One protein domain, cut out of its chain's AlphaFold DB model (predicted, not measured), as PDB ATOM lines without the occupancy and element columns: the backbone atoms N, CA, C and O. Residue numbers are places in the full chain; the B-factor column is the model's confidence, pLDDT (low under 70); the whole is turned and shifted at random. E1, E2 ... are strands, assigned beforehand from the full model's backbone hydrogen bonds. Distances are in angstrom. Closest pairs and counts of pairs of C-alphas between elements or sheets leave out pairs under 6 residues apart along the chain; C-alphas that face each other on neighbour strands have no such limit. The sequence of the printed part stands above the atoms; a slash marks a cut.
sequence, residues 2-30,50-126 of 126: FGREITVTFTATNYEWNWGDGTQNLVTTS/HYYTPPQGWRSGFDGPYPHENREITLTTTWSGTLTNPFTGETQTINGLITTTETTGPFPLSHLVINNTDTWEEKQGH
ATOM      1  N   PHE A   2     214.448  84.645 134.803       55.41
ATOM      2  CA  PHE A   2     213.031  84.707 135.190       55.41
ATOM      3  C   PHE A   2     212.635  86.135 135.591       55.41
ATOM      4  O   PHE A   2     212.713  86.492 136.763       55.41
ATOM      5  N   GLY A   3     212.223  86.955 134.625       63.72
ATOM      6  CA  GLY A   3     211.482  88.181 134.920       63.72
ATOM      7  C   GLY A   3     210.040  87.807 135.243       63.72
ATOM      8  O   GLY A   3     209.348  87.279 134.378       63.72
ATOM      9  N   ARG A   4     209.604  88.007 136.489       72.75
ATOM     10  CA  ARG A   4     208.176  87.965 136.832       72.75
ATOM     11  C   ARG A   4     207.618  89.374 136.695       72.75
ATOM     12  O   ARG A   4     208.302  90.333 137.048       72.75
ATOM     13  N   GLU A   5     206.400  89.486 136.187       77.19
ATOM     14  CA  GLU A   5     205.698  90.763 136.099       77.19
ATOM     15  C   GLU A   5     205.380  91.286 137.505       77.19
ATOM     16  O   GLU A   5     204.984  90.529 138.395       77.19
ATOM     17  N   ILE A   6     205.576  92.587 137.705       77.00
ATOM     18  CA  ILE A   6     205.174  93.301 138.918       77.00
ATOM     19  C   ILE A   6     203.980  94.162 138.532       77.00
ATOM     20  O   ILE A   6     204.059  94.949 137.590       77.00
ATOM     21  N   THR A   7     202.877  94.019 139.264       82.44
ATOM     22  CA  THR A   7     201.720  94.907 139.117       82.44
ATOM     23  C   THR A   7     201.885  96.095 140.053       82.44
ATOM     24  O   THR A   7     202.147  95.920 141.246       82.44
ATOM     25  N   VAL A   8     201.728  97.300 139.508       85.19
ATOM     26  CA  VAL A   8     201.689  98.544 140.276       85.19
ATOM     27  C   VAL A   8     200.352  99.218 140.021       85.19
ATOM     28  O   VAL A   8     199.973  99.432 138.872       85.19
ATOM     29  N   THR A   9     199.658  99.568 141.098       90.62
ATOM     30  CA  THR A   9     198.405 100.325 141.035       90.62
ATOM     31  C   THR A   9     198.678 101.767 141.426       90.62
ATOM     32  O   THR A   9     199.262 102.012 142.480       90.62
ATOM     33  N   PHE A  10     198.235 102.718 140.605       90.38
ATOM     34  CA  PHE A  10     198.322 104.142 140.911       90.38
ATOM     35  C   PHE A  10     196.952 104.700 141.279       90.38
ATOM     36  O   PHE A  10     195.973 104.494 140.563       90.38
ATOM     37  N   THR A  11     196.906 105.456 142.371       92.38
ATOM     38  CA  THR A  11     195.705 106.141 142.852       92.38
ATOM     39  C   THR A  11     195.992 107.630 142.936       92.38
ATOM     40  O   THR A  11     196.916 108.037 143.640       92.38
ATOM     41  N   ALA A  12     195.210 108.444 142.227       92.38
ATOM     42  CA  ALA A  12     195.309 109.893 142.325       92.38
ATOM     43  C   ALA A  12     194.902 110.330 143.734       92.38
ATOM     44  O   ALA A  12     193.840 109.946 144.228       92.38
ATOM     45  N   THR A  13     195.752 111.116 144.381       94.62
ATOM     46  CA  THR A  13     195.546 111.583 145.754       94.62
ATOM     47  C   THR A  13     195.314 113.079 145.837       94.62
ATOM     48  O   THR A  13     194.683 113.530 146.789       94.62
ATOM     49  N   ASN A  14     195.791 113.844 144.857       95.25
ATOM     50  CA  ASN A  14     195.644 115.291 144.844       95.25
ATOM     51  C   ASN A  14     195.619 115.834 143.414       95.25
ATOM     52  O   ASN A  14     196.333 115.330 142.547       95.25
ATOM     53  N   TYR A  15     194.837 116.887 143.211       94.12
ATOM     54  CA  TYR A  15     194.702 117.624 141.964       94.12
ATOM     55  C   TYR A  15     194.986 119.098 142.239       94.12
ATOM     56  O   TYR A  15     194.405 119.689 143.152       94.12
ATOM     57  N   GLU A  16     195.866 119.689 141.446       96.62
ATOM     58  CA  GLU A  16     196.192 121.108 141.484       96.62
ATOM     59  C   GLU A  16     195.884 121.737 140.127       96.62
ATOM     60  O   GLU A  16     196.441 121.336 139.103       96.62
ATOM     61  N   TRP A  17     194.987 122.720 140.130       94.50
ATOM     62  CA  TRP A  17     194.563 123.463 138.952       94.50
ATOM     63  C   TRP A  17     195.212 124.841 138.949       94.50
ATOM     64  O   TRP A  17     194.977 125.644 139.855       94.50
ATOM     65  N   ASN A  18     195.992 125.117 137.910       95.12
ATOM     66  CA  ASN A  18     196.492 126.442 137.582       95.12
ATOM     67  C   ASN A  18     195.682 126.997 136.404       95.12
ATOM     68  O   ASN A  18     195.604 126.367 135.349       95.12
ATOM     69  N   TRP A  19     195.086 128.171 136.595       90.12
ATOM     70  CA  TRP A  19     194.162 128.799 135.645       90.12
ATOM     71  C   TRP A  19     194.842 129.686 134.593       90.12
ATOM     72  O   TRP A  19     194.169 130.215 133.707       90.12
ATOM     73  N   GLY A  20     196.160 129.881 134.695       89.75
ATOM     74  CA  GLY A  20     196.943 130.659 133.735       89.75
ATOM     75  C   GLY A  20     196.715 132.174 133.797       89.75
ATOM     76  O   GLY A  20     197.142 132.891 132.896       89.75
ATOM     77  N   ASP A  21     196.039 132.677 134.832       87.56
ATOM     78  CA  ASP A  21     195.713 134.098 135.021       87.56
ATOM     79  C   ASP A  21     196.411 134.745 136.233       87.56
ATOM     80  O   ASP A  21     196.159 135.908 136.546       87.56
ATOM     81  N   GLY A  22     197.290 133.998 136.906       88.31
ATOM     82  CA  GLY A  22     198.035 134.450 138.083       88.31
ATOM     83  C   GLY A  22     197.258 134.389 139.401       88.31
ATOM     84  O   GLY A  22     197.812 134.759 140.436       88.31
ATOM     85  N   THR A  23     196.005 133.924 139.398       90.38
ATOM     86  CA  THR A  23     195.276 133.634 140.641       90.38
ATOM     87  C   THR A  23     195.866 132.421 141.360       90.38
ATOM     88  O   THR A  23     196.624 131.635 140.790       90.38
ATOM     89  N   GLN A  24     195.551 132.278 142.648       94.38
ATOM     90  CA  GLN A  24     196.020 131.141 143.434       94.38
ATOM     91  C   GLN A  24     195.478 129.824 142.857       94.38
ATOM     92  O   GLN A  24     194.281 129.703 142.595       94.38
ATOM     93  N   ASN A  25     196.356 128.824 142.734       95.38
ATOM     94  CA  ASN A  25     195.977 127.490 142.281       95.38
ATOM     95  C   ASN A  25     194.917 126.869 143.199       95.38
ATOM     96  O   ASN A  25     194.992 126.969 144.430       95.38
ATOM     97  N   LEU A  26     193.960 126.163 142.600       92.56
ATOM     98  CA  LEU A  26     192.998 125.364 143.347       92.56
ATOM     99  C   LEU A  26     193.591 123.980 143.615       92.56
ATOM    100  O   LEU A  26     193.848 123.224 142.681       92.56
ATOM    101  N   VAL A  27     193.736 123.628 144.892       95.81
ATOM    102  CA  VAL A  27     194.180 122.299 145.331       95.81
ATOM    103  C   VAL A  27     193.004 121.535 145.929       95.81
ATOM    104  O   VAL A  27     192.304 122.047 146.803       95.81
ATOM    105  N   THR A  28     192.773 120.310 145.463       93.75
ATOM    106  CA  THR A  28     191.649 119.478 145.904       93.75
ATOM    107  C   THR A  28     191.959 117.990 145.789       93.75
ATOM    108  O   THR A  28     192.738 117.556 144.946       93.75
ATOM    109  N   THR A  29     191.299 117.177 146.609       94.12
ATOM    110  CA  THR A  29     191.295 115.709 146.482       94.12
ATOM    111  C   THR A  29     190.114 115.203 145.650       94.12
ATOM    112  O   THR A  29     190.045 114.020 145.312       94.12
ATOM    113  N   SER A  30     189.178 116.089 145.295       90.94
ATOM    114  CA  SER A  30     188.043 115.761 144.436       90.94
ATOM    115  C   SER A  30     188.464 115.750 142.971       90.94
ATOM    116  O   SER A  30     189.012 116.727 142.468       90.94
ATOM    117  N   HIS A  50     186.421 128.086 138.686       86.75
ATOM    118  CA  HIS A  50     187.260 129.269 138.756       86.75
ATOM    119  C   HIS A  50     186.462 130.501 138.373       86.75
ATOM    120  O   HIS A  50     185.692 130.462 137.413       86.75
ATOM    121  N   TYR A  51     186.676 131.593 139.097       81.81
ATOM    122  CA  TYR A  51     186.078 132.881 138.779       81.81
ATOM    123  C   TYR A  51     187.172 133.811 138.276       81.81
ATOM    124  O   TYR A  51     188.020 134.273 139.038       81.81
ATOM    125  N   TYR A  52     187.132 134.093 136.978       77.62
ATOM    126  CA  TYR A  52     188.063 135.003 136.335       77.62
ATOM    127  C   TYR A  52     187.514 136.430 136.330       77.62
ATOM    128  O   TYR A  52     186.379 136.676 135.918       77.62
ATOM    129  N   THR A  53     188.353 137.379 136.741       77.56
ATOM    130  CA  THR A  53     188.117 138.807 136.518       77.56
ATOM    131  C   THR A  53     189.208 139.340 135.596       77.56
ATOM    132  O   THR A  53     190.384 139.265 135.961       77.56
ATOM    133  N   PRO A  54     188.863 139.882 134.417       75.50
ATOM    134  CA  PRO A  54     189.860 140.438 133.518       75.50
ATOM    135  C   PRO A  54     190.584 141.632 134.161       75.50
ATOM    136  O   PRO A  54     189.925 142.485 134.762       75.50
ATOM    137  N   PRO A  55     191.918 141.754 134.002       73.12
ATOM    138  CA  PRO A  55     192.717 142.823 134.612       73.12
ATOM    139  C   PRO A  55     192.240 144.242 134.283       73.12
ATOM    140  O   PRO A  55     192.425 145.161 135.077       73.12
ATOM    141  N   GLN A  56     191.624 144.435 133.113       72.81
ATOM    142  CA  GLN A  56     191.099 145.729 132.662       72.81
ATOM    143  C   GLN A  56     189.595 145.916 132.919       72.81
ATOM    144  O   GLN A  56     189.002 146.862 132.391       72.81
ATOM    145  N   GLY A  57     188.992 145.030 133.715       72.19
ATOM    146  CA  GLY A  57     187.551 144.968 133.930       72.19
ATOM    147  C   GLY A  57     186.796 144.418 132.720       72.19
ATOM    148  O   GLY A  57     187.324 144.306 131.610       72.19
ATOM    149  N   TRP A  58     185.541 144.037 132.946       70.38
ATOM    150  CA  TRP A  58     184.643 143.663 131.861       70.38
ATOM    151  C   TRP A  58     184.269 144.922 131.079       70.38
ATOM    152  O   TRP A  58     183.720 145.862 131.649       70.38
ATOM    153  N   ARG A  59     184.583 144.948 129.784       65.50
ATOM    154  CA  ARG A  59     184.194 146.031 128.875       65.50
ATOM    155  C   ARG A  59     183.087 145.535 127.964       65.50
ATOM    156  O   ARG A  59     183.175 144.420 127.453       65.50
ATOM    157  N   SER A  60     182.041 146.339 127.785       65.50
ATOM    158  CA  SER A  60     181.059 146.075 126.737       65.50
ATOM    159  C   SER A  60     181.668 146.411 125.374       65.50
ATOM    160  O   SER A  60     182.612 147.195 125.296       65.50
ATOM    161  N   GLY A  61     181.089 145.895 124.286       59.38
ATOM    162  CA  GLY A  61     181.491 146.302 122.934       59.38
ATOM    163  C   GLY A  61     181.376 147.815 122.669       59.38
ATOM    164  O   GLY A  61     181.972 148.303 121.713       59.38
ATOM    165  N   PHE A  62     180.653 148.564 123.517       61.84
ATOM    166  CA  PHE A  62     180.578 150.028 123.472       61.84
ATOM    167  C   PHE A  62     181.745 150.721 124.201       61.84
ATOM    168  O   PHE A  62     182.088 151.847 123.846       61.84
ATOM    169  N   ASP A  63     182.388 150.052 125.167       65.38
ATOM    170  CA  ASP A  63     183.479 150.593 126.002       65.38
ATOM    171  C   ASP A  63     184.884 150.248 125.466       65.38
ATOM    172  O   ASP A  63     185.909 150.618 126.053       65.38
ATOM    173  N   GLY A  64     184.948 149.519 124.349       59.47
ATOM    174  CA  GLY A  64     186.179 149.095 123.688       59.47
ATOM    175  C   GLY A  64     186.196 147.599 123.367       59.47
ATOM    176  O   GLY A  64     185.225 146.891 123.625       59.47
ATOM    177  N   PRO A  65     187.293 147.095 122.776       59.81
ATOM    178  CA  PRO A  65     187.424 145.671 122.493       59.81
ATOM    179  C   PRO A  65     187.337 144.858 123.790       59.81
ATOM    180  O   PRO A  65     187.870 145.269 124.826       59.81
ATOM    181  N   TYR A  66     186.680 143.697 123.719       61.00
ATOM    182  CA  TYR A  66     186.677 142.737 124.818       61.00
ATOM    183  C   TYR A  66     188.124 142.373 125.192       61.00
ATOM    184  O   TYR A  66     188.989 142.320 124.314       61.00
ATOM    185  N   PRO A  67     188.428 142.120 126.476       64.19
ATOM    186  CA  PRO A  67     189.729 141.583 126.842       64.19
ATOM    187  C   PRO A  67     189.934 140.242 126.124       64.19
ATOM    188  O   PRO A  67     189.214 139.276 126.353       64.19
ATOM    189  N   HIS A  68     190.904 140.201 125.213       68.00
ATOM    190  CA  HIS A  68     191.275 139.008 124.455       68.00
ATOM    191  C   HIS A  68     192.567 138.450 125.027       68.00
ATOM    192  O   HIS A  68     193.637 138.563 124.432       68.00
ATOM    193  N   GLU A  69     192.474 137.896 126.227       75.62
ATOM    194  CA  GLU A  69     193.605 137.202 126.809       75.62
ATOM    195  C   GLU A  69     193.500 135.707 126.520       75.62
ATOM    196  O   GLU A  69     192.484 135.067 126.804       75.62
ATOM    197  N   ASN A  70     194.563 135.160 125.931       81.56
ATOM    198  CA  ASN A  70     194.710 133.721 125.804       81.56
ATOM    199  C   ASN A  70     195.074 133.138 127.169       81.56
ATOM    200  O   ASN A  70     195.879 133.715 127.912       81.56
ATOM    201  N   ARG A  71     194.482 131.988 127.480       83.19
ATOM    202  CA  ARG A  71     194.750 131.234 128.700       83.19
ATOM    203  C   ARG A  71     195.060 129.788 128.398       83.19
ATOM    204  O   ARG A  71     194.547 129.214 127.443       83.19
ATOM    205  N   GLU A  72     195.886 129.228 129.262       89.12
ATOM    206  CA  GLU A  72     196.143 127.803 129.362       89.12
ATOM    207  C   GLU A  72     195.770 127.382 130.780       89.12
ATOM    208  O   GLU A  72     196.171 128.026 131.751       89.12
ATOM    209  N   ILE A  73     194.994 126.310 130.903       88.69
ATOM    210  CA  ILE A  73     194.721 125.669 132.184       88.69
ATOM    211  C   ILE A  73     195.659 124.476 132.294       88.69
ATOM    212  O   ILE A  73     195.752 123.664 131.373       88.69
ATOM    213  N   THR A  74     196.346 124.367 133.427       94.12
ATOM    214  CA  THR A  74     197.235 123.247 133.736       94.12
ATOM    215  C   THR A  74     196.711 122.480 134.943       94.12
ATOM    216  O   THR A  74     196.539 123.052 136.019       94.12
ATOM    217  N   LEU A  75     196.497 121.178 134.771       94.06
ATOM    218  CA  LEU A  75     196.178 120.233 135.833       94.06
ATOM    219  C   LEU A  75     197.430 119.434 136.195       94.06
ATOM    220  O   LEU A  75     197.970 118.706 135.364       94.06
ATOM    221  N   THR A  76     197.851 119.510 137.454       96.31
ATOM    222  CA  THR A  76     198.863 118.615 138.025       96.31
ATOM    223  C   THR A  76     198.190 117.608 138.948       96.31
ATOM    224  O   THR A  76     197.503 117.984 139.894       96.31
ATOM    225  N   THR A  77     198.374 116.317 138.678       94.81
ATOM    226  CA  THR A  77     197.839 115.227 139.508       94.81
ATOM    227  C   THR A  77     198.969 114.510 140.226       94.81
ATOM    228  O   THR A  77     199.930 114.077 139.591       94.81
ATOM    229  N   THR A  78     198.833 114.344 141.538       95.19
ATOM    230  CA  THR A  78     199.744 113.552 142.371       95.19
ATOM    231  C   THR A  78     199.169 112.158 142.578       95.19
ATOM    232  O   THR A  78     197.994 112.010 142.919       95.19
ATOM    233  N   TRP A  79     200.004 111.135 142.412       92.94
ATOM    234  CA  TRP A  79     199.620 109.731 142.503       92.94
ATOM    235  C   TRP A  79     200.368 109.022 143.632       92.94
ATOM    236  O   TRP A  79     201.584 109.164 143.785       92.94
ATOM    237  N   SER A  80     199.651 108.201 144.393       93.06
ATOM    238  CA  SER A  80     200.246 107.172 145.248       93.06
ATOM    239  C   SER A  80     200.323 105.855 144.483       93.06
ATOM    240  O   SER A  80     199.371 105.484 143.799       93.06
ATOM    241  N   GLY A  81     201.448 105.155 144.600       91.31
ATOM    242  CA  GLY A  81     201.654 103.837 144.006       91.31
ATOM    243  C   GLY A  81     201.562 102.740 145.059       91.31
ATOM    244  O   GLY A  81     202.166 102.856 146.124       91.31
ATOM    245  N   THR A  82     200.854 101.661 144.759       91.25
ATOM    246  CA  THR A  82     200.828 100.441 145.567       91.25
ATOM    247  C   THR A  82     201.488  99.318 144.778       91.25
ATOM    248  O   THR A  82     201.064  99.006 143.665       91.25
ATOM    249  N   LEU A  83     202.541  98.732 145.351       89.00
ATOM    250  CA  LEU A  83     203.312  97.642 144.761       89.00
ATOM    251  C   LEU A  83     203.090  96.365 145.562       89.00
ATOM    252  O   LEU A  83     203.167  96.392 146.790       89.00
ATOM    253  N   THR A  84     202.894  95.246 144.869       88.62
ATOM    254  CA  THR A  84     202.822  93.920 145.493       88.62
ATOM    255  C   THR A  84     204.020  93.081 145.067       88.62
ATOM    256  O   THR A  84     204.280  92.900 143.876       88.62
ATOM    257  N   ASN A  85     204.763  92.563 146.044       84.31
ATOM    258  CA  ASN A  85     205.920  91.712 145.808       84.31
ATOM    259  C   ASN A  85     205.459  90.340 145.274       84.31
ATOM    260  O   ASN A  85     204.745  89.624 145.978       84.31
ATOM    261  N   PRO A  86     205.894  89.919 144.073       82.06
ATOM    262  CA  PRO A  86     205.427  88.677 143.458       82.06
ATOM    263  C   PRO A  86     206.011  87.401 144.094       82.06
ATOM    264  O   PRO A  86     205.634  86.297 143.699       82.06
ATOM    265  N   PHE A  87     206.950  87.525 145.037       83.56
ATOM    266  CA  PHE A  87     207.577  86.404 145.744       83.56
ATOM    267  C   PHE A  87     207.046  86.234 147.167       83.56
ATOM    268  O   PHE A  87     206.866  85.103 147.608       83.56
ATOM    269  N   THR A  88     206.803  87.339 147.878       88.44
ATOM    270  CA  THR A  88     206.330  87.311 149.275       88.44
ATOM    271  C   THR A  88     204.830  87.571 149.407       88.44
ATOM    272  O   THR A  88     204.243  87.208 150.420       88.44
ATOM    273  N   GLY A  89     204.198  88.188 148.402       86.25
ATOM    274  CA  GLY A  89     202.808  88.652 148.464       86.25
ATOM    275  C   GLY A  89     202.613  89.936 149.280       86.25
ATOM    276  O   GLY A  89     201.495  90.436 149.382       86.25
ATOM    277  N   GLU A  90     203.680  90.496 149.853       89.19
ATOM    278  CA  GLU A  90     203.610  91.725 150.642       89.19
ATOM    279  C   GLU A  90     203.281  92.931 149.764       89.19
ATOM    280  O   GLU A  90     203.757  93.047 148.634       89.19
ATOM    281  N   THR A  91     202.481  93.849 150.304       90.31
ATOM    282  CA  THR A  91     202.083  95.078 149.616       90.31
ATOM    283  C   THR A  91     202.669  96.297 150.316       90.31
ATOM    284  O   THR A  91     202.597  96.410 151.538       90.31
ATOM    285  N   GLN A  92     203.218  97.226 149.535       89.00
ATOM    286  CA  GLN A  92     203.752  98.497 150.011       89.00
ATOM    287  C   GLN A  92     203.101  99.657 149.256       89.00
ATOM    288  O   GLN A  92     203.019  99.640 148.029       89.00
ATOM    289  N   THR A  93     202.681 100.688 149.990       88.56
ATOM    290  CA  THR A  93     202.188 101.944 149.413       88.56
ATOM    291  C   THR A  93     203.259 103.018 149.527       88.56
ATOM    292  O   THR A  93     203.809 103.246 150.604       88.56
ATOM    293  N   ILE A  94     203.525 103.697 148.417       87.19
ATOM    294  CA  ILE A  94     204.419 104.844 148.332       87.19
ATOM    295  C   ILE A  94     203.576 106.057 147.953       87.19
ATOM    296  O   ILE A  94     202.991 106.115 146.869       87.19
ATOM    297  N   ASN A  95     203.489 107.019 148.870       83.50
ATOM    298  CA  ASN A  95     202.689 108.221 148.667       83.50
ATOM    299  C   ASN A  95     203.429 109.262 147.832       83.50
ATOM    300  O   ASN A  95     204.612 109.500 148.060       83.50
ATOM    301  N   GLY A  96     202.712 109.895 146.899       76.38
ATOM    302  CA  GLY A  96     203.262 110.976 146.073       76.38
ATOM    303  C   GLY A  96     204.417 110.535 145.173       76.38
ATOM    304  O   GLY A  96     205.336 111.309 144.936       76.38
ATOM    305  N   LEU A  97     204.387 109.282 144.705       78.00
ATOM    306  CA  LEU A  97     205.462 108.680 143.914       78.00
ATOM    307  C   LEU A  97     205.617 109.352 142.543       78.00
ATOM    308  O   LEU A  97     206.729 109.438 142.028       78.00
ATOM    309  N   ILE A  98     204.506 109.788 141.943       88.38
ATOM    310  CA  ILE A  98     204.469 110.321 140.577       88.38
ATOM    311  C   ILE A  98     203.580 111.558 140.533       88.38
ATOM    312  O   ILE A  98     202.501 111.577 141.129       88.38
ATOM    313  N   THR A  99     204.009 112.560 139.768       92.50
ATOM    314  CA  THR A  99     203.157 113.655 139.308       92.50
ATOM    315  C   THR A  99     202.981 113.581 137.795       92.50
ATOM    316  O   THR A  99     203.910 113.246 137.061       92.50
ATOM    317  N   THR A 100     201.772 113.871 137.324       92.06
ATOM    318  CA  THR A 100     201.464 114.018 135.896       92.06
ATOM    319  C   THR A 100     200.882 115.397 135.648       92.06
ATOM    320  O   THR A 100     200.097 115.877 136.464       92.06
ATOM    321  N   THR A 101     201.217 115.998 134.511       93.81
ATOM    322  CA  THR A 101     200.727 117.322 134.125       93.81
ATOM    323  C   THR A 101     200.008 117.243 132.785       93.81
ATOM    324  O   THR A 101     200.534 116.659 131.838       93.81
ATOM    325  N   GLU A 102     198.822 117.837 132.715       90.19
ATOM    326  CA  GLU A 102     198.059 118.041 131.485       90.19
ATOM    327  C   GLU A 102     197.765 119.534 131.333       90.19
ATOM    328  O   GLU A 102     197.272 120.169 132.265       90.19
ATOM    329  N   THR A 103     198.073 120.093 130.165       88.81
ATOM    330  CA  THR A 103     197.853 121.510 129.862       88.81
ATOM    331  C   THR A 103     196.983 121.628 128.622       88.81
ATOM    332  O   THR A 103     197.269 121.017 127.590       88.81
ATOM    333  N   THR A 104     195.909 122.406 128.719       81.44
ATOM    334  CA  THR A 104     195.080 122.751 127.559       81.44
ATOM    335  C   THR A 104     195.878 123.605 126.579       81.44
ATOM    336  O   THR A 104     196.703 124.407 127.007       81.44
ATOM    337  N   GLY A 105     195.571 123.547 125.281       79.81
ATOM    338  CA  GLY A 105     196.079 124.567 124.357       79.81
ATOM    339  C   GLY A 105     195.553 125.977 124.698       79.81
ATOM    340  O   GLY A 105     194.526 126.083 125.376       79.81
ATOM    341  N   PRO A 106     196.208 127.050 124.213       83.94
ATOM    342  CA  PRO A 106     195.746 128.416 124.423       83.94
ATOM    343  C   PRO A 106     194.324 128.617 123.898       83.94
ATOM    344  O   PRO A 106     194.048 128.345 122.728       83.94
ATOM    345  N   PHE A 107     193.434 129.143 124.735       75.06
ATOM    346  CA  PHE A 107     192.082 129.526 124.331       75.06
ATOM    347  C   PHE A 107     191.792 130.983 124.707       75.06
ATOM    348  O   PHE A 107     192.226 131.443 125.768       75.06
ATOM    349  N   PRO A 108     191.074 131.737 123.858       73.31
ATOM    350  CA  PRO A 108     190.704 133.103 124.178       73.31
ATOM    351  C   PRO A 108     189.573 133.116 125.210       73.31
ATOM    352  O   PRO A 108     188.532 132.486 125.015       73.31
ATOM    353  N   LEU A 109     189.716 133.918 126.264       70.88
ATOM    354  CA  LEU A 109     188.598 134.289 127.138       70.88
ATOM    355  C   LEU A 109     187.780 135.426 126.500       70.88
ATOM    356  O   LEU A 109     187.627 136.499 127.071       70.88
ATOM    357  N   SER A 110     187.293 135.227 125.272       55.50
ATOM    358  CA  SER A 110     186.636 136.289 124.489       55.50
ATOM    359  C   SER A 110     185.118 136.339 124.628       55.50
ATOM    360  O   SER A 110     184.473 137.155 123.980       55.50
ATOM    361  N   HIS A 111     184.529 135.482 125.449       46.72
ATOM    362  CA  HIS A 111     183.122 135.581 125.779       46.72
ATOM    363  C   HIS A 111     182.918 135.051 127.180       46.72
ATOM    364  O   HIS A 111     183.266 133.914 127.501       46.72
ATOM    365  N   LEU A 112     182.273 135.873 127.991       41.00
ATOM    366  CA  LEU A 112     181.420 135.357 129.029       41.00
ATOM    367  C   LEU A 112     180.408 134.465 128.290       41.00
ATOM    368  O   LEU A 112     179.476 134.970 127.667       41.00
ATOM    369  N   VAL A 113     180.573 133.140 128.340       37.81
ATOM    370  CA  VAL A 113     179.384 132.288 128.386       37.81
ATOM    371  C   VAL A 113     178.767 132.621 129.736       37.81
ATOM    372  O   VAL A 113     178.900 131.889 130.711       37.81
ATOM    373  N   ILE A 114     178.109 133.783 129.809       34.34
ATOM    374  CA  ILE A 114     176.931 133.849 130.636       34.34
ATOM    375  C   ILE A 114     176.067 132.815 129.934       34.34
ATOM    376  O   ILE A 114     175.513 133.077 128.866       34.34
ATOM    377  N   ASN A 115     175.917 131.640 130.537       30.77
ATOM    378  CA  ASN A 115     174.552 131.172 130.635       30.77
ATOM    379  C   ASN A 115     173.849 132.286 131.408       30.77
ATOM    380  O   ASN A 115     173.798 132.271 132.635       30.77
ATOM    381  N   ASN A 116     173.418 133.314 130.672       24.70
ATOM    382  CA  ASN A 116     172.393 134.236 131.088       24.70
ATOM    383  C   ASN A 116     171.165 133.333 131.167       24.70
ATOM    384  O   ASN A 116     170.301 133.347 130.298       24.70
ATOM    385  N   THR A 117     171.082 132.532 132.225       32.94
ATOM    386  CA  THR A 117     169.835 132.550 132.955       32.94
ATOM    387  C   THR A 117     169.792 133.954 133.519       32.94
ATOM    388  O   THR A 117     170.332 134.237 134.589       32.94
ATOM    389  N   ASP A 118     169.269 134.862 132.704       36.28
ATOM    390  CA  ASP A 118     168.737 136.110 133.188       36.28
ATOM    391  C   ASP A 118     167.877 135.774 134.409       36.28
ATOM    392  O   ASP A 118     166.819 135.163 134.322       36.28
ATOM    393  N   THR A 119     168.441 136.039 135.576       39.41
ATOM    394  CA  THR A 119     167.735 136.057 136.852       39.41
ATOM    395  C   THR A 119     168.043 137.383 137.529       39.41
ATOM    396  O   THR A 119     168.220 137.464 138.745       39.41
ATOM    397  N   TRP A 120     168.113 138.448 136.723       34.31
ATOM    398  CA  TRP A 120     168.034 139.809 137.231       34.31
ATOM    399  C   TRP A 120     166.603 140.369 137.139       34.31
ATOM    400  O   TRP A 120     166.262 141.245 137.930       34.31
ATOM    401  N   GLU A 121     165.713 139.818 136.302       37.78
ATOM    402  CA  GLU A 121     164.315 140.290 136.243       37.78
ATOM    403  C   GLU A 121     163.358 139.674 137.287       37.78
ATOM    404  O   GLU A 121     162.337 140.282 137.600       37.78
ATOM    405  N   GLU A 122     163.679 138.553 137.945       36.75
ATOM    406  CA  GLU A 122     162.718 137.906 138.869       36.75
ATOM    407  C   GLU A 122     162.795 138.376 140.340       36.75
ATOM    408  O   GLU A 122     162.094 137.858 141.210       36.75
ATOM    409  N   LYS A 123     163.613 139.394 140.652       35.22
ATOM    410  CA  LYS A 123     163.659 140.018 141.996       35.22
ATOM    411  C   LYS A 123     163.113 141.442 142.076       35.22
ATOM    412  O   LYS A 123     163.130 142.020 143.161       35.22
ATOM    413  N   GLN A 124     162.566 141.981 140.987       39.12
ATOM    414  CA  GLN A 124     161.740 143.194 141.031       39.12
ATOM    415  C   GLN A 124     160.312 142.868 140.596       39.12
ATOM    416  O   GLN A 124     159.798 143.380 139.608       39.12
ATOM    417  N   GLY A 125     159.675 141.975 141.356       31.44
ATOM    418  CA  GLY A 125     158.225 141.848 141.329       31.44
ATOM    419  C   GLY A 125     157.587 143.172 141.750       31.44
ATOM    420  O   GLY A 125     157.904 143.699 142.818       31.44
ATOM    421  N   HIS A 126     156.752 143.684 140.848       36.81
ATOM    422  CA  HIS A 126     155.803 144.784 140.997       36.81
ATOM    423  C   HIS A 126     154.949 144.727 142.271       36.81
ATOM    424  O   HIS A 126     154.596 143.606 142.705       36.81
TER     425      HIS A 126
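What this domain is: This is residues 2 to 30 and 50 to 126 of the 126 residues of an uncharacterized protein of Actinomyces sp. oral taxon 172 str. F0311 (UniProt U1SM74). With little regular structure, this is a long, strongly twisted ribbon of strands E1, E3 and E4, with short E2 beside E1 and a tail, residues 113 to 126, sticking out. The strands, E1 E2 E3 E4 along the chain, form one antiparallel sheet, order E2 E1 E3 E4. The all-strand class rests on 38 of 106 printed residues. The whole is extended, radius of gyration of the C-alphas 23.0 A, spanning 77 by 36 by 21 A.

How they stand to each other: Inner strands E1, residues 8 to 18, and E3, residues 74 to 84, are antiparallel at 162 degrees; N 11 and O 80 are within hydrogen-bond range, 2.8 A. Edge strand E4, residues 91 to 103, forms a hairpin with E3; N 83 and O 92 are within hydrogen-bond range, 2.9 A. Edge strand E2, residues 26 to 28, forms a hairpin with E1; N 17 and O 26 are within hydrogen-bond range, 2.8 A.

Where its parts are: E1, 28.5 A long, begins at C-alpha 8 (201.689, 98.544, 140.276) and bends by 53 degrees at residue 13. E3 measures 32.1 A. E4, 33.3 A, ends at C-alpha 103 (197.853, 121.510, 129.862).

The domain as a whole: Residues 31 to 49 are not printed; C-alphas 30 and 50 are 14.7 A apart. The links E1 to E2 and E3 to E4 are short. Residues 2 to 3, 59 to 68 and 110 to 126 have pLDDT under 70.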